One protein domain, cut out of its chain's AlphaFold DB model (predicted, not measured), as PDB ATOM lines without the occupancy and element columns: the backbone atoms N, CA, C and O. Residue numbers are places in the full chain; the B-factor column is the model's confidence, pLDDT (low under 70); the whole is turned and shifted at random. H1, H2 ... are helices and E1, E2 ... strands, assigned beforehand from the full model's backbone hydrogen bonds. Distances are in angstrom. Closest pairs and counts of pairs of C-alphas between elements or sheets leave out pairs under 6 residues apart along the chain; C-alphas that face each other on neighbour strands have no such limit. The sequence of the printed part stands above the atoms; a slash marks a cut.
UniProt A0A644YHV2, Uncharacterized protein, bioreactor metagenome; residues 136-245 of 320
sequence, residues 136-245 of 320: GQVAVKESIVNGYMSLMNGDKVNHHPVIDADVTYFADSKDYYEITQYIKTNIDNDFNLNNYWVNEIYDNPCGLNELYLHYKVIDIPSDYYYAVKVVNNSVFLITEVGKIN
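Overview. This is residues 136 to 245 of the 320 residues of an uncharacterized protein of bioreactor metagenome (UniProt A0A644YHV2). Look first for one twisted antiparallel sheet of five strands, in the order E1, E5, E4, E3, E2, with the long helix H1 over one face along E5 and E4; the shorter helix H2 only grazes the sheet. E2 to E5 are a meander, each strand the antiparallel neighbour of the one before. The 110 printed residues, of mixed class, run H1, E1, H2, E2, E3, E4, E5. The whole is compact, radius of gyration of the C-alphas 13.8 A, spanning 45 by 33 by 24 A.

Along the chain. Find E1 at residues 158 to 161, E5 at 234 to 241, 20.5 A long, E4 at 220 to 231, 28.7 A, E3 at 208 to 217, 28.9 A, and E2 at 196 to 203, 22.2 A. E5 ends at C-alpha 241 (-16.453, -50.532, -11.237). H1, residues 136 to 151, runs 22.6 A from C-alpha 136 (-34.051, -27.782, -24.607); H2 is residues 177 to 186.

Arrangement. Beside E5, the edge strand E1 has N 160 and O 238 at 2.7 A. E5 and E4 form a hairpin, with N 227 and O 239 at 2.8 A. The hairpin E3 and E4 has N 211 and O 228 at 2.9 A; E4 bends by 78 degrees at residue 223. In the hairpin E2 and E3, N 199 and O 212 are 2.9 A apart. H1 and the sheet make two layers, a helix on one face, at a height over the sheet of 9.7 A; its closest C-alphas to E4 are Lys 141 and Val 231, 6.3 A. H2 grazes with residues 178 to 186; C-alphas 179 and 235 are closest to E5, 7.8 A. H1 and H2 are apart. In both helices every O i to N i+4 pair is within hydrogen-bond range.

Size, cuts and confidence. The farthest C-alphas, Gly 136 and Ile 218, are 45.5 A apart. The printed part has no cut; the link from E1 to H2 is long, and residues 150 to 155 stand free. The model's pLDDT is under 70 at residues 136 to 140, 153 to 154, 164 and 203 to 207.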
ATOM      1  N   GLY A 136     -35.311 -27.263 -24.057       52.62
ATOM      2  CA  GLY A 136     -34.051 -27.782 -24.607       52.62
ATOM      3  C   GLY A 136     -33.175 -28.557 -23.610       52.62
ATOM      4  O   GLY A 136     -32.572 -29.557 -23.989       52.62
ATOM      5  N   GLN A 137     -33.117 -28.160 -22.332       55.38
ATOM      6  CA  GLN A 137     -32.280 -28.845 -21.328       55.38
ATOM      7  C   GLN A 137     -32.879 -30.181 -20.881       55.38
ATOM      8  O   GLN A 137     -32.140 -31.129 -20.614       55.38
ATOM      9  N   VAL A 138     -34.212 -30.270 -20.829       60.41
ATOM     10  CA  VAL A 138     -34.921 -31.525 -20.548       60.41
ATOM     11  C   VAL A 138     -34.682 -32.528 -21.677       60.41
ATOM     12  O   VAL A 138     -34.282 -33.655 -21.400       60.41
ATOM     13  N   ALA A 139     -34.800 -32.099 -22.939       62.94
ATOM     14  CA  ALA A 139     -34.515 -32.950 -24.095       62.94
ATOM     15  C   ALA A 139     -33.046 -33.415 -24.148       62.94
ATOM     16  O   ALA A 139     -32.775 -34.570 -24.475       62.94
ATOM     17  N   VAL A 140     -32.087 -32.552 -23.786       66.25
ATOM     18  CA  VAL A 140     -30.664 -32.929 -23.683       66.25
ATOM     19  C   VAL A 140     -30.439 -33.937 -22.555       66.25
ATOM     20  O   VAL A 140     -29.788 -34.952 -22.788       66.25
ATOM     21  N   LYS A 141     -31.022 -33.720 -21.368       75.12
ATOM     22  CA  LYS A 141     -30.969 -34.680 -20.254       75.12
ATOM     23  C   LYS A 141     -31.535 -36.037 -20.667       75.12
ATOM     24  O   LYS A 141     -30.861 -37.041 -20.480       75.12
ATOM     25  N   GLU A 142     -32.733 -36.073 -21.246       78.00
ATOM     26  CA  GLU A 142     -33.358 -37.317 -21.710       78.00
ATOM     27  C   GLU A 142     -32.509 -38.020 -22.773       78.00
ATOM     28  O   GLU A 142     -32.292 -39.223 -22.678       78.00
ATOM     29  N   SER A 143     -31.975 -37.280 -23.750       81.31
ATOM     30  CA  SER A 143     -31.094 -37.826 -24.788       81.31
ATOM     31  C   SER A 143     -29.814 -38.431 -24.203       81.31
ATOM     32  O   SER A 143     -29.457 -39.556 -24.546       81.31
ATOM     33  N   ILE A 144     -29.156 -37.730 -23.271       81.25
ATOM     34  CA  ILE A 144     -27.951 -38.216 -22.584       81.25
ATOM     35  C   ILE A 144     -28.277 -39.472 -21.776       81.25
ATOM     36  O   ILE A 144     -27.621 -40.496 -21.955       81.25
ATOM     37  N   VAL A 145     -29.304 -39.417 -20.923       85.00
ATOM     38  CA  VAL A 145     -29.715 -40.553 -20.087       85.00
ATOM     39  C   VAL A 145     -30.043 -41.757 -20.968       85.00
ATOM     40  O   VAL A 145     -29.480 -42.826 -20.760       85.00
ATOM     41  N   ASN A 146     -30.870 -41.588 -22.001       86.06
ATOM     42  CA  ASN A 146     -31.226 -42.672 -22.917       86.06
ATOM     43  C   ASN A 146     -30.012 -43.217 -23.675       86.06
ATOM     44  O   ASN A 146     -29.899 -44.429 -23.847       86.06
ATOM     45  N   GLY A 147     -29.089 -42.344 -24.091       86.12
ATOM     46  CA  GLY A 147     -27.832 -42.735 -24.720       86.12
ATOM     47  C   GLY A 147     -27.025 -43.661 -23.816       86.12
ATOM     48  O   GLY A 147     -26.722 -44.786 -24.211       86.12
ATOM     49  N   TYR A 148     -26.771 -43.246 -22.573       85.38
ATOM     50  CA  TYR A 148     -26.069 -44.075 -21.592       85.38
ATOM     51  C   TYR A 148     -26.807 -45.388 -21.319       85.38
ATOM     52  O   TYR A 148     -26.197 -46.452 -21.381       85.38
ATOM     53  N   MET A 149     -28.119 -45.340 -21.076       84.56
ATOM     54  CA  MET A 149     -28.920 -46.537 -20.784       84.56
ATOM     55  C   MET A 149     -28.931 -47.529 -21.955       84.56
ATOM     56  O   MET A 149     -28.984 -48.735 -21.735       84.56
ATOM     57  N   SER A 150     -28.834 -47.045 -23.198       84.62
ATOM     58  CA  SER A 150     -28.731 -47.906 -24.381       84.62
ATOM     59  C   SER A 150     -27.375 -48.608 -24.502       84.62
ATOM     60  O   SER A 150     -27.329 -49.758 -24.937       84.62
ATOM     61  N   LEU A 151     -26.289 -47.944 -24.087       80.56
ATOM     62  CA  LEU A 151     -24.925 -48.476 -24.145       80.56
ATOM     63  C   LEU A 151     -24.666 -49.544 -23.077       80.56
ATOM     64  O   LEU A 151     -23.945 -50.494 -23.349       80.56
ATOM     65  N   MET A 152     -25.322 -49.446 -21.917       78.94
ATOM     66  CA  MET A 152     -25.213 -50.443 -20.839       78.94
ATOM     67  C   MET A 152     -25.735 -51.831 -21.233       78.94
ATOM     68  O   MET A 152     -25.483 -52.817 -20.538       78.94
ATOM     69  N   ASN A 153     -26.507 -51.936 -22.317       63.56
ATOM     70  CA  ASN A 153     -27.171 -53.172 -22.708       63.56
ATOM     71  C   ASN A 153     -26.156 -54.159 -23.323       63.56
ATOM     72  O   ASN A 153     -26.004 -54.254 -24.539       63.56
ATOM     73  N   GLY A 154     -25.434 -54.875 -22.457       65.50
ATOM     74  CA  GLY A 154     -24.350 -55.797 -22.819       65.50
ATOM     75  C   GLY A 154     -23.092 -55.661 -21.954       65.50
ATOM     76  O   GLY A 154     -22.236 -56.549 -22.000       65.50
ATOM     77  N   ASP A 155     -22.995 -54.604 -21.144       72.38
ATOM     78  CA  ASP A 155     -21.868 -54.391 -20.242       72.38
ATOM     79  C   ASP A 155     -21.936 -55.340 -19.038       72.38
ATOM     80  O   ASP A 155     -22.983 -55.556 -18.429       72.38
ATOM     81  N   LYS A 156     -20.790 -55.928 -18.676       70.62
ATOM     82  CA  LYS A 156     -20.645 -56.805 -17.496       70.62
ATOM     83  C   LYS A 156     -20.371 -56.023 -16.206       70.62
ATOM     84  O   LYS A 156     -19.778 -56.566 -15.277       70.62
ATOM     85  N   VAL A 157     -20.733 -54.746 -16.178       77.44
ATOM     86  CA  VAL A 157     -20.487 -53.840 -15.056       77.44
ATOM     87  C   VAL A 157     -21.795 -53.636 -14.289       77.44
ATOM     88  O   VAL A 157     -22.876 -53.619 -14.878       77.44
ATOM     89  N   ASN A 158     -21.710 -53.504 -12.966       85.00
ATOM     90  CA  ASN A 158     -22.872 -53.313 -12.104       85.00
ATOM     91  C   ASN A 158     -23.366 -51.861 -12.207       85.00
ATOM     92  O   ASN A 158     -22.894 -50.958 -11.511       85.00
ATOM     93  N   HIS A 159     -24.315 -51.627 -13.109       87.00
ATOM     94  CA  HIS A 159     -24.993 -50.343 -13.250       87.00
ATOM     95  C   HIS A 159     -26.199 -50.248 -12.307       87.00
ATOM     96  O   HIS A 159     -27.054 -51.132 -12.273       87.00
ATOM     97  N   HIS A 160     -26.306 -49.126 -11.600       87.56
ATOM     98  CA  HIS A 160     -27.406 -48.775 -10.705       87.56
ATOM     99  C   HIS A 160     -28.058 -47.475 -11.196       87.56
ATOM    100  O   HIS A 160     -27.637 -46.374 -10.814       87.56
ATOM    101  N   PRO A 161     -29.069 -47.572 -12.075       85.62
ATOM    102  CA  PRO A 161     -29.853 -46.418 -12.487       85.62
ATOM    103  C   PRO A 161     -30.487 -45.736 -11.272       85.62
ATOM    104  O   PRO A 161     -31.024 -46.402 -10.387       85.62
ATOM    105  N   VAL A 162     -30.437 -44.406 -11.244       81.12
ATOM    106  CA  VAL A 162     -31.091 -43.592 -10.215       81.12
ATOM    107  C   VAL A 162     -32.411 -43.099 -10.797       81.12
ATOM    108  O   VAL A 162     -32.465 -42.077 -11.478       81.12
ATOM    109  N   ILE A 163     -33.463 -43.894 -10.604       74.06
ATOM    110  CA  ILE A 163     -34.802 -43.656 -11.159       74.06
ATOM    111  C   ILE A 163     -35.740 -43.281 -10.012       74.06
ATOM    112  O   ILE A 163     -35.672 -43.876  -8.940       74.06
ATOM    113  N   ASP A 164     -36.593 -42.280 -10.236       65.12
ATOM    114  CA  ASP A 164     -37.585 -41.780  -9.270       65.12
ATOM    115  C   ASP A 164     -37.009 -41.282  -7.926       65.12
ATOM    116  O   ASP A 164     -37.755 -41.037  -6.978       65.12
ATOM    117  N   ALA A 165     -35.690 -41.080  -7.846       70.00
ATOM    118  CA  ALA A 165     -35.012 -40.502  -6.694       70.00
ATOM    119  C   ALA A 165     -34.532 -39.079  -7.014       70.00
ATOM    120  O   ALA A 165     -33.879 -38.842  -8.032       70.00
ATOM    121  N   ASP A 166     -34.840 -38.131  -6.129       75.25
ATOM    122  CA  ASP A 166     -34.367 -36.746  -6.219       75.25
ATOM    123  C   ASP A 166     -32.963 -36.652  -5.603       75.25
ATOM    124  O   ASP A 166     -32.782 -36.150  -4.500       75.25
ATOM    125  N   VAL A 167     -31.981 -37.268  -6.274       84.69
ATOM    126  CA  VAL A 167     -30.570 -37.214  -5.871       84.69
ATOM    127  C   VAL A 167     -29.876 -36.150  -6.703       84.69
ATOM    128  O   VAL A 167     -29.801 -36.240  -7.934       84.69
ATOM    129  N   THR A 168     -29.326 -35.156  -6.024       81.69
ATOM    130  CA  THR A 168     -28.661 -34.019  -6.635       81.69
ATOM    131  C   THR A 168     -27.182 -33.964  -6.285       81.69
ATOM    132  O   THR A 168     -26.728 -34.378  -5.218       81.69
ATOM    133  N   TYR A 169     -26.397 -33.458  -7.229       82.19
ATOM    134  CA  TYR A 169     -25.012 -33.090  -7.003       82.19
ATOM    135  C   TYR A 169     -24.658 -31.859  -7.809       82.19
ATOM    136  O   TYR A 169     -24.881 -31.794  -9.016       82.19
ATOM    137  N   PHE A 170     -24.026 -30.903  -7.147       74.12
ATOM    138  CA  PHE A 170     -23.610 -29.666  -7.777       74.12
ATOM    139  C   PHE A 170     -22.099 -29.640  -7.877       74.12
ATOM    140  O   PHE A 170     -21.412 -29.774  -6.863       74.12
ATOM    141  N   ALA A 171     -21.605 -29.440  -9.097       72.69
ATOM    142  CA  ALA A 171     -20.184 -29.284  -9.364       72.69
ATOM    143  C   ALA A 171     -19.550 -28.288  -8.380       72.69
ATOM    144  O   ALA A 171     -20.126 -27.239  -8.085       72.69
ATOM    145  N   ASP A 172     -18.399 -28.670  -7.835       72.69
ATOM    146  CA  ASP A 172     -17.579 -27.947  -6.857       72.69
ATOM    147  C   ASP A 172     -18.197 -27.717  -5.474       72.69
ATOM    148  O   ASP A 172     -17.527 -27.186  -4.586       72.69
ATOM    149  N   SER A 173     -19.430 -28.167  -5.225       76.94
ATOM    150  CA  SER A 173     -20.048 -28.041  -3.897       76.94
ATOM    151  C   SER A 173     -19.322 -28.855  -2.825       76.94
ATOM    152  O   SER A 173     -19.365 -28.490  -1.648       76.94
ATOM    153  N   LYS A 174     -18.672 -29.958  -3.231       82.88
ATOM    154  CA  LYS A 174     -18.107 -30.988  -2.343       82.88
ATOM    155  C   LYS A 174     -19.138 -31.561  -1.360       82.88
ATOM    156  O   LYS A 174     -18.782 -32.124  -0.325       82.88
ATOM    157  N   ASP A 175     -20.422 -31.411  -1.681       81.94
ATOM    158  CA  ASP A 175     -21.522 -32.033  -0.967       81.94
ATOM    159  C   ASP A 175     -21.923 -33.331  -1.656       81.94
ATOM    160  O   ASP A 175     -22.596 -33.323  -2.682       81.94
ATOM    161  N   TYR A 176     -21.537 -34.450  -1.059       91.19
ATOM    162  CA  TYR A 176     -21.873 -35.779  -1.560       91.19
ATOM    163  C   TYR A 176     -22.924 -36.478  -0.694       91.19
ATOM    164  O   TYR A 176     -23.017 -37.705  -0.728       91.19
ATOM    165  N   TYR A 177     -23.669 -35.742   0.139       87.44
ATOM    166  CA  TYR A 177     -24.574 -36.340   1.120       87.44
ATOM    167  C   TYR A 177     -25.655 -37.200   0.459       87.44
ATOM    168  O   TYR A 177     -25.790 -38.369   0.815       87.44
ATOM    169  N   GLU A 178     -26.379 -36.663  -0.524       88.25
ATOM    170  CA  GLU A 178     -27.473 -37.383  -1.193       88.25
ATOM    171  C   GLU A 178     -26.960 -38.608  -1.961       88.25
ATOM    172  O   GLU A 178     -27.520 -39.695  -1.820       88.25
ATOM    173  N   ILE A 179     -25.829 -38.474  -2.669       94.75
ATOM    174  CA  ILE A 179     -25.129 -39.604  -3.307       94.75
ATOM    175  C   ILE A 179     -24.794 -40.678  -2.263       94.75
ATOM    176  O   ILE A 179     -25.091 -41.854  -2.455       94.75
ATOM    177  N   THR A 180     -24.210 -40.274  -1.133       95.31
ATOM    178  CA  THR A 180     -23.806 -41.186  -0.051       95.31
ATOM    179  C   THR A 180     -25.005 -41.921   0.542       95.31
ATOM    180  O   THR A 180     -24.919 -43.123   0.776       95.31
ATOM    181  N   GLN A 181     -26.121 -41.229   0.790       93.25
ATOM    182  CA  GLN A 181     -27.342 -41.857   1.307       93.25
ATOM    183  C   GLN A 181     -27.953 -42.821   0.293       93.25
ATOM    184  O   GLN A 181     -28.413 -43.898   0.675       93.25
ATOM    185  N   TYR A 182     -27.928 -42.464  -0.992       95.19
ATOM    186  CA  TYR A 182     -28.438 -43.330  -2.042       95.19
ATOM    187  C   TYR A 182     -27.631 -44.629  -2.141       95.19
ATOM    188  O   TYR A 182     -28.236 -45.700  -2.123       95.19
ATOM    189  N   ILE A 183     -26.293 -44.546  -2.184       96.06
ATOM    190  CA  ILE A 183     -25.416 -45.730  -2.213       96.06
ATOM    191  C   ILE A 183     -25.670 -46.589  -0.970       96.06
ATOM    192  O   ILE A 183     -25.961 -47.774  -1.112       96.06
ATOM    193  N   LYS A 184     -25.685 -45.974   0.221       95.75
ATOM    194  CA  LYS A 184     -25.977 -46.655   1.492       95.75
ATOM    195  C   LYS A 184     -27.303 -47.389   1.529       95.75
ATOM    196  O   LYS A 184     -27.424 -48.378   2.224       95.75
ATOM    197  N   THR A 185     -28.324 -46.863   0.871       94.31
ATOM    198  CA  THR A 185     -29.676 -47.420   0.986       94.31
ATOM    199  C   THR A 185     -29.949 -48.471  -0.084       94.31
ATOM    200  O   THR A 185     -30.707 -49.406   0.154       94.31
ATOM    201  N   ASN A 186     -29.364 -48.305  -1.273       93.88
ATOM    202  CA  ASN A 186     -29.780 -49.045  -2.466       93.88
ATOM    203  C   ASN A 186     -28.687 -49.938  -3.064       93.88
ATOM    204  O   ASN A 186     -29.007 -50.769  -3.911       93.88
ATOM    205  N   ILE A 187     -27.420 -49.750  -2.685       93.75
ATOM    206  CA  ILE A 187     -26.275 -50.406  -3.334       93.75
ATOM    207  C   ILE A 187     -25.409 -51.131  -2.299       93.75
ATOM    208  O   ILE A 187     -25.304 -52.352  -2.344       93.75
ATOM    209  N   ASP A 188     -24.828 -50.393  -1.353       93.56
ATOM    210  CA  ASP A 188     -23.899 -50.901  -0.342       93.56
ATOM    211  C   ASP A 188     -24.230 -50.295   1.029       93.56
ATOM    212  O   ASP A 188     -23.900 -49.144   1.307       93.56
ATOM    213  N   ASN A 189     -24.860 -51.089   1.900       95.44
ATOM    214  CA  ASN A 189     -25.278 -50.662   3.240       95.44
ATOM    215  C   ASN A 189     -24.113 -50.265   4.160       95.44
ATOM    216  O   ASN A 189     -24.320 -49.477   5.088       95.44
ATOM    217  N   ASP A 190     -22.908 -50.777   3.904       93.75
ATOM    218  CA  ASP A 190     -21.714 -50.508   4.707       93.75
ATOM    219  C   ASP A 190     -20.879 -49.346   4.141       93.75
ATOM    220  O   ASP A 190     -19.855 -48.960   4.723       93.75
ATOM    221  N   PHE A 191     -21.345 -48.723   3.050       96.00
ATOM    222  CA  PHE A 191     -20.650 -47.639   2.370       96.00
ATOM    223  C   PHE A 191     -20.265 -46.514   3.334       96.00
ATOM    224  O   PHE A 191     -21.087 -45.954   4.062       96.00
ATOM    225  N   ASN A 192     -19.005 -46.091   3.298       95.31
ATOM    226  CA  ASN A 192     -18.525 -44.954   4.071       95.31
ATOM    227  C   ASN A 192     -17.612 -44.090   3.213       95.31
ATOM    228  O   ASN A 192     -16.473 -44.468   2.961       95.31
ATOM    229  N   LEU A 193     -18.085 -42.899   2.843       96.19
ATOM    230  CA  LEU A 193     -17.357 -41.961   1.987       96.19
ATOM    231  C   LEU A 193     -15.931 -41.652   2.481       96.19
ATOM    232  O   LEU A 193     -15.048 -41.414   1.665       96.19
ATOM    233  N   ASN A 194     -15.667 -41.708   3.792       95.50
ATOM    234  CA  ASN A 194     -14.321 -41.483   4.332       95.50
ATOM    235  C   ASN A 194     -13.302 -42.539   3.879       95.50
ATOM    236  O   ASN A 194     -12.100 -42.261   3.879       95.50
ATOM    237  N   ASN A 195     -13.766 -43.719   3.467       95.38
ATOM    238  CA  ASN A 195     -12.938 -44.774   2.889       95.38
ATOM    239  C   ASN A 195     -12.633 -44.524   1.410       95.38
ATOM    240  O   ASN A 195     -11.857 -45.267   0.828       95.38
ATOM    241  N   TYR A 196     -13.187 -43.472   0.805       96.94
ATOM    242  CA  TYR A 196     -13.029 -43.178  -0.611       96.94
ATOM    243  C   TYR A 196     -12.232 -41.890  -0.842       96.94
ATOM    244  O   TYR A 196     -12.182 -40.985  -0.005       96.94
ATOM    245  N   TRP A 197     -11.561 -41.831  -1.985       96.12
ATOM    246  CA  TRP A 197     -10.992 -40.629  -2.573       96.12
ATOM    247  C   TRP A 197     -11.911 -40.179  -3.706       96.12
ATOM    248  O   TRP A 197     -12.214 -40.972  -4.597       96.12
ATOM    249  N   VAL A 198     -12.376 -38.932  -3.652       96.00
ATOM    250  CA  VAL A 198     -13.311 -38.390  -4.643       96.00
ATOM    251  C   VAL A 198     -12.543 -37.572  -5.672       96.00
ATOM    252  O   VAL A 198     -11.867 -36.606  -5.322       96.00
ATOM    253  N   ASN A 199     -12.680 -37.953  -6.938       93.75
ATOM    254  CA  ASN A 199     -12.213 -37.192  -8.085       93.75
ATOM    255  C   ASN A 199     -13.414 -36.705  -8.900       93.75
ATOM    256  O   ASN A 199     -14.339 -37.470  -9.162       93.75
ATOM    257  N   GLU A 200     -13.401 -35.442  -9.303       91.75
ATOM    258  CA  GLU A 200     -14.484 -34.815 -10.059       91.75
ATOM    259  C   GLU A 200     -13.972 -34.397 -11.427       91.75
ATOM    260  O   GLU A 200     -12.953 -33.716 -11.537       91.75
ATOM    261  N   ILE A 201     -14.696 -34.812 -12.462       85.62
ATOM    262  CA  ILE A 201     -14.415 -34.473 -13.849       85.62
ATOM    263  C   ILE A 201     -15.633 -33.739 -14.395       85.62
ATOM    264  O   ILE A 201     -16.762 -34.230 -14.332       85.62
ATOM    265  N   TYR A 202     -15.388 -32.549 -14.927       78.56
ATOM    266  CA  TYR A 202     -16.415 -31.702 -15.516       78.56
ATOM    267  C   TYR A 202     -16.211 -31.655 -17.017       78.56
ATOM    268  O   TYR A 202     -15.153 -31.217 -17.478       78.56
ATOM    269  N   ASP A 203     -17.219 -32.083 -17.771       64.31
ATOM    270  CA  ASP A 203     -17.244 -31.895 -19.215       64.31
ATOM    271  C   ASP A 203     -18.228 -30.770 -19.549       64.31
ATOM    272  O   ASP A 203     -19.452 -30.913 -19.449       64.31
ATOM    273  N   ASN A 204     -17.681 -29.603 -19.889       52.50
ATOM    274  CA  ASN A 204     -18.472 -28.417 -20.185       52.50
ATOM    275  C   ASN A 204     -18.381 -28.102 -21.681       52.50
ATOM    276  O   ASN A 204     -17.375 -27.552 -22.138       52.50
ATOM    277  N   PRO A 205     -19.392 -28.526 -22.465       53.72
ATOM    278  CA  PRO A 205     -20.597 -27.705 -22.642       53.72
ATOM    279  C   PRO A 205     -21.944 -28.448 -22.498       53.72
ATOM    280  O   PRO A 205     -22.993 -27.849 -22.728       53.72
ATOM    281  N   CYS A 206     -21.956 -29.745 -22.166       53.03
ATOM    282  CA  CYS A 206     -23.180 -30.568 -22.171       53.03
ATOM    283  C   CYS A 206     -23.856 -30.716 -20.796       53.03
ATOM    284  O   CYS A 206     -24.912 -31.343 -20.699       53.03
ATOM    285  N   GLY A 207     -23.268 -30.141 -19.739       65.88
ATOM    286  CA  GLY A 207     -23.798 -30.225 -18.376       65.88
ATOM    287  C   GLY A 207     -23.692 -31.621 -17.751       65.88
ATOM    288  O   GLY A 207     -24.383 -31.882 -16.760       65.88
ATOM    289  N   LEU A 208     -22.865 -32.504 -18.330       79.50
ATOM    290  CA  LEU A 208     -22.517 -33.811 -17.780       79.50
ATOM    291  C   LEU A 208     -21.296 -33.665 -16.864       79.50
ATOM    292  O   LEU A 208     -20.205 -33.306 -17.297       79.50
ATOM    293  N   ASN A 209     -21.489 -33.999 -15.596       84.25
ATOM    294  CA  ASN A 209     -20.426 -34.081 -14.609       84.25
ATOM    295  C   ASN A 209     -20.277 -35.523 -14.143       84.25
ATOM    296  O   ASN A 209     -21.253 -36.276 -14.060       84.25
ATOM    297  N   GLU A 210     -19.052 -35.886 -13.790       90.75
ATOM    298  CA  GLU A 210     -18.723 -37.224 -13.339       90.75
ATOM    299  C   GLU A 210     -17.944 -37.176 -12.036       90.75
ATOM    300  O   GLU A 210     -17.011 -36.387 -11.877       90.75
ATOM    301  N   LEU A 211     -18.325 -38.039 -11.101       95.31
ATOM    302  CA  LEU A 211     -17.595 -38.236  -9.861       95.31
ATOM    303  C   LEU A 211     -17.095 -39.668  -9.808       95.31
ATOM    304  O   LEU A 211     -17.844 -40.608 -10.064       95.31
ATOM    305  N   TYR A 212     -15.843 -39.817  -9.411       96.38
ATOM    306  CA  TYR A 212     -15.179 -41.092  -9.222       96.38
ATOM    307  C   TYR A 212     -14.820 -41.227  -7.751       96.38
ATOM    308  O   TYR A 212     -13.981 -40.489  -7.236       96.38
ATOM    309  N   LEU A 213     -15.486 -42.149  -7.062       97.69
ATOM    310  CA  LEU A 213     -15.269 -42.431  -5.652       97.69
ATOM    311  C   LEU A 213     -14.403 -43.686  -5.574       97.69
ATOM    312  O   LEU A 213     -14.933 -44.793  -5.589       97.69
ATOM    313  N   HIS A 214     -13.082 -43.516  -5.520       97.00
ATOM    314  CA  HIS A 214     -12.110 -44.611  -5.457       97.00
ATOM    315  C   HIS A 214     -11.930 -45.118  -4.038       97.00
ATOM    316  O   HIS A 214     -11.559 -44.339  -3.163       97.00
ATOM    317  N   TYR A 215     -12.144 -46.410  -3.797       96.12
ATOM    318  CA  TYR A 215     -11.904 -46.984  -2.476       96.12
ATOM    319  C   TYR A 215     -10.416 -46.897  -2.142       96.12
ATOM    320  O   TYR A 215      -9.571 -47.222  -2.977       96.12
ATOM    321  N   LYS A 216     -10.080 -46.431  -0.942       94.44
ATOM    322  CA  LYS A 216      -8.701 -46.238  -0.497       94.44
ATOM    323  C   LYS A 216      -8.215 -47.461   0.263       94.44
ATOM    324  O   LYS A 216      -8.850 -47.903   1.216       94.44
ATOM    325  N   VAL A 217      -7.015 -47.911  -0.078       93.00
ATOM    326  CA  VAL A 217      -6.262 -48.916   0.670       93.00
ATOM    327  C   VAL A 217      -4.966 -48.267   1.148       93.00
ATOM    328  O   VAL A 217      -4.130 -47.877   0.338       93.00
ATOM    329  N   ILE A 218      -4.824 -48.076   2.464       89.75
ATOM    330  CA  ILE A 218      -3.692 -47.352   3.088       89.75
ATOM    331  C   ILE A 218      -3.426 -46.001   2.386       89.75
ATOM    332  O   ILE A 218      -2.321 -45.692   1.926       89.75
ATOM    333  N   ASP A 219      -4.493 -45.207   2.258       89.19
ATOM    334  CA  ASP A 219      -4.509 -43.887   1.610       89.19
ATOM    335  C   ASP A 219      -4.126 -43.866   0.118       89.19
ATOM    336  O   ASP A 219      -3.890 -42.795  -0.441       89.19
ATOM    337  N   ILE A 220      -4.085 -45.020  -0.553       92.06
ATOM    338  CA  ILE A 220      -3.877 -45.117  -2.002       92.06
ATOM    339  C   ILE A 220      -5.208 -45.477  -2.674       92.06
ATOM    340  O   ILE A 220      -5.854 -46.433  -2.242       92.06
ATOM    341  N   PRO A 221      -5.651 -44.731  -3.705       95.19
ATOM    342  CA  PRO A 221      -6.884 -45.052  -4.418       95.19
ATOM    343  C   PRO A 221      -6.741 -46.385  -5.157       95.19
ATOM    344  O   PRO A 221      -5.721 -46.646  -5.796       95.19
ATOM    345  N   SER A 222      -7.766 -47.223  -5.084       95.56
ATOM    346  CA  SER A 222      -7.814 -48.496  -5.799       95.56
ATOM    347  C   SER A 222      -8.518 -48.388  -7.151       95.56
ATOM    348  O   SER A 222      -9.147 -47.377  -7.487       95.56
ATOM    349  N   ASP A 223      -8.398 -49.448  -7.940       94.31
ATOM    350  CA  ASP A 223      -9.177 -49.682  -9.156       94.31
ATOM    351  C   ASP A 223     -10.629 -50.129  -8.890       94.31
ATOM    352  O   ASP A 223     -11.402 -50.242  -9.840       94.31
ATOM    353  N   TYR A 224     -11.026 -50.290  -7.621       94.94
ATOM    354  CA  TYR A 224     -12.419 -50.413  -7.201       94.94
ATOM    355  C   TYR A 224     -13.019 -49.041  -6.858       94.94
ATOM    356  O   TYR A 224     -12.521 -48.325  -5.979       94.94
ATOM    357  N   TYR A 225     -14.091 -48.650  -7.551       95.88
ATOM    358  CA  TYR A 225     -14.698 -47.330  -7.383       95.88
ATOM    359  C   TYR A 225     -16.165 -47.261  -7.809       95.88
ATOM    360  O   TYR A 225     -16.642 -48.071  -8.600       95.88
ATOM    361  N   TYR A 226     -16.867 -46.229  -7.338       97.19
ATOM    362  CA  TYR A 226     -18.161 -45.837  -7.896       97.19
ATOM    363  C   TYR A 226     -17.988 -44.691  -8.889       97.19
ATOM    364  O   TYR A 226     -17.415 -43.656  -8.548       97.19
ATOM    365  N   ALA A 227     -18.513 -44.857 -10.101       95.44
ATOM    366  CA  ALA A 227     -18.661 -43.786 -11.081       95.44
ATOM    367  C   ALA A 227     -20.085 -43.225 -11.020       95.44
ATOM    368  O   ALA A 227     -21.053 -43.936 -11.290       95.44
ATOM    369  N   VAL A 228     -20.218 -41.949 -10.678       95.88
ATOM    370  CA  VAL A 228     -21.496 -41.244 -10.552       95.88
ATOM    371  C   VAL A 228     -21.636 -40.283 -11.721       95.88
ATOM    372  O   VAL A 228     -20.817 -39.379 -11.878       95.88
ATOM    373  N   LYS A 229     -22.675 -40.467 -12.538       91.94
ATOM    374  CA  LYS A 229     -22.991 -39.578 -13.659       91.94
ATOM    375  C   LYS A 229     -24.096 -38.611 -13.260       91.94
ATOM    376  O   LYS A 229     -25.151 -39.007 -12.752       91.94
ATOM    377  N   VAL A 230     -23.848 -37.335 -13.524       87.56
ATOM    378  CA  VAL A 230     -24.704 -36.225 -13.119       87.56
ATOM    379  C   VAL A 230     -24.995 -35.370 -14.337       87.56
ATOM    380  O   VAL A 230     -24.073 -34.912 -14.996       87.56
ATOM    381  N   VAL A 231     -26.266 -35.119 -14.627       83.12
ATOM    382  CA  VAL A 231     -26.674 -34.233 -15.721       83.12
ATOM    383  C   VAL A 231     -27.607 -33.163 -15.185       83.12
ATOM    384  O   VAL A 231     -28.580 -33.464 -14.490       83.12
ATOM    385  N   ASN A 232     -27.299 -31.896 -15.464       73.44
ATOM    386  CA  ASN A 232     -28.031 -30.748 -14.912       73.44
ATOM    387  C   ASN A 232     -28.178 -30.824 -13.378       73.44
ATOM    388  O   ASN A 232     -29.204 -30.450 -12.820       73.44
ATOM    389  N   ASN A 233     -27.146 -31.315 -12.690       77.56
ATOM    390  CA  ASN A 233     -27.113 -31.597 -11.248       77.56
ATOM    391  C   ASN A 233     -27.997 -32.747 -10.750       77.56
ATOM    392  O   ASN A 233     -27.973 -33.024  -9.558       77.56
ATOM    393  N   SER A 234     -28.766 -33.422 -11.603       81.69
ATOM    394  CA  SER A 234     -29.450 -34.656 -11.214       81.69
ATOM    395  C   SER A 234     -28.512 -35.837 -11.413       81.69
ATOM    396  O   SER A 234     -28.020 -36.056 -12.525       81.69
ATOM    397  N   VAL A 235     -28.294 -36.619 -10.364       89.81
ATOM    398  CA  VAL A 235     -27.629 -37.914 -10.485       89.81
ATOM    399  C   VAL A 235     -28.588 -38.864 -11.196       89.81
ATOM    400  O   VAL A 235     -29.742 -38.980 -10.796       89.81
ATOM    401  N   PHE A 236     -28.132 -39.526 -12.258       89.69
ATOM    402  CA  PHE A 236     -28.979 -40.451 -13.027       89.69
ATOM    403  C   PHE A 236     -28.423 -41.874 -13.094       89.69
ATOM    404  O   PHE A 236     -29.160 -42.814 -13.390       89.69
ATOM    405  N   LEU A 237     -27.132 -42.051 -12.813       92.62
ATOM    406  CA  LEU A 237     -26.477 -43.349 -12.857       92.62
ATOM    407  C   LEU A 237     -25.356 -43.406 -11.829       92.62
ATOM    408  O   LEU A 237     -24.513 -42.511 -11.770       92.62
ATOM    409  N   ILE A 238     -25.312 -44.506 -11.087       95.44
ATOM    410  CA  ILE A 238     -24.153 -44.909 -10.298       95.44
ATOM    411  C   ILE A 238     -23.697 -46.259 -10.834       95.44
ATOM    412  O   ILE A 238     -24.509 -47.150 -11.033       95.44
ATOM    413  N   THR A 239     -22.413 -46.410 -11.117       93.81
ATOM    414  CA  THR A 239     -21.840 -47.669 -11.601       93.81
ATOM    415  C   THR A 239     -20.759 -48.120 -10.639       93.81
ATOM    416  O   THR A 239     -19.850 -47.345 -10.348       93.81
ATOM    417  N   GLU A 240     -20.856 -49.348 -10.147       93.81
ATOM    418  CA  GLU A 240     -19.782 -49.995  -9.399       93.81
ATOM    419  C   GLU A 240     -18.782 -50.583 -10.402       93.81
ATOM    420  O   GLU A 240     -19.141 -51.403 -11.250       93.81
ATOM    421  N   VAL A 241     -17.533 -50.125 -10.336       92.25
ATOM    422  CA  VAL A 241     -16.453 -50.532 -11.237       92.25
ATOM    423  C   VAL A 241     -15.383 -51.276 -10.450       92.25
ATOM    424  O   VAL A 241     -14.962 -50.835  -9.382       92.25
ATOM    425  N   GLY A 242     -14.921 -52.396 -11.010       90.19
ATOM    426  CA  GLY A 242     -14.012 -53.321 -10.341       90.19
ATOM    427  C   GLY A 242     -14.759 -54.298  -9.432       90.19
ATOM    428  O   GLY A 242     -15.981 -54.417  -9.491       90.19
ATOM    429  N   LYS A 243     -14.017 -55.022  -8.594       89.12
ATOM    430  CA  LYS A 243     -14.579 -55.944  -7.604       89.12
ATOM    431  C   LYS A 243     -13.726 -55.912  -6.341       89.12
ATOM    432  O   LYS A 243     -12.509 -56.028  -6.442       89.12
ATOM    433  N   ILE A 244     -14.358 -55.800  -5.172       89.06
ATOM    434  CA  ILE A 244     -13.661 -55.989  -3.894       89.06
ATOM    435  C   ILE A 244     -13.144 -57.426  -3.804       89.06
ATOM    436  O   ILE A 244     -13.872 -58.387  -4.061       89.06
ATOM    437  N   ASN A 245     -11.874 -57.559  -3.433       91.06
ATOM    438  CA  ASN A 245     -11.292 -58.828  -3.043       91.06
ATOM    439  C   ASN A 245     -11.424 -58.976  -1.521       91.06
ATOM    440  O   ASN A 245     -10.817 -58.208  -0.781       91.06
TER     441      ASN A 245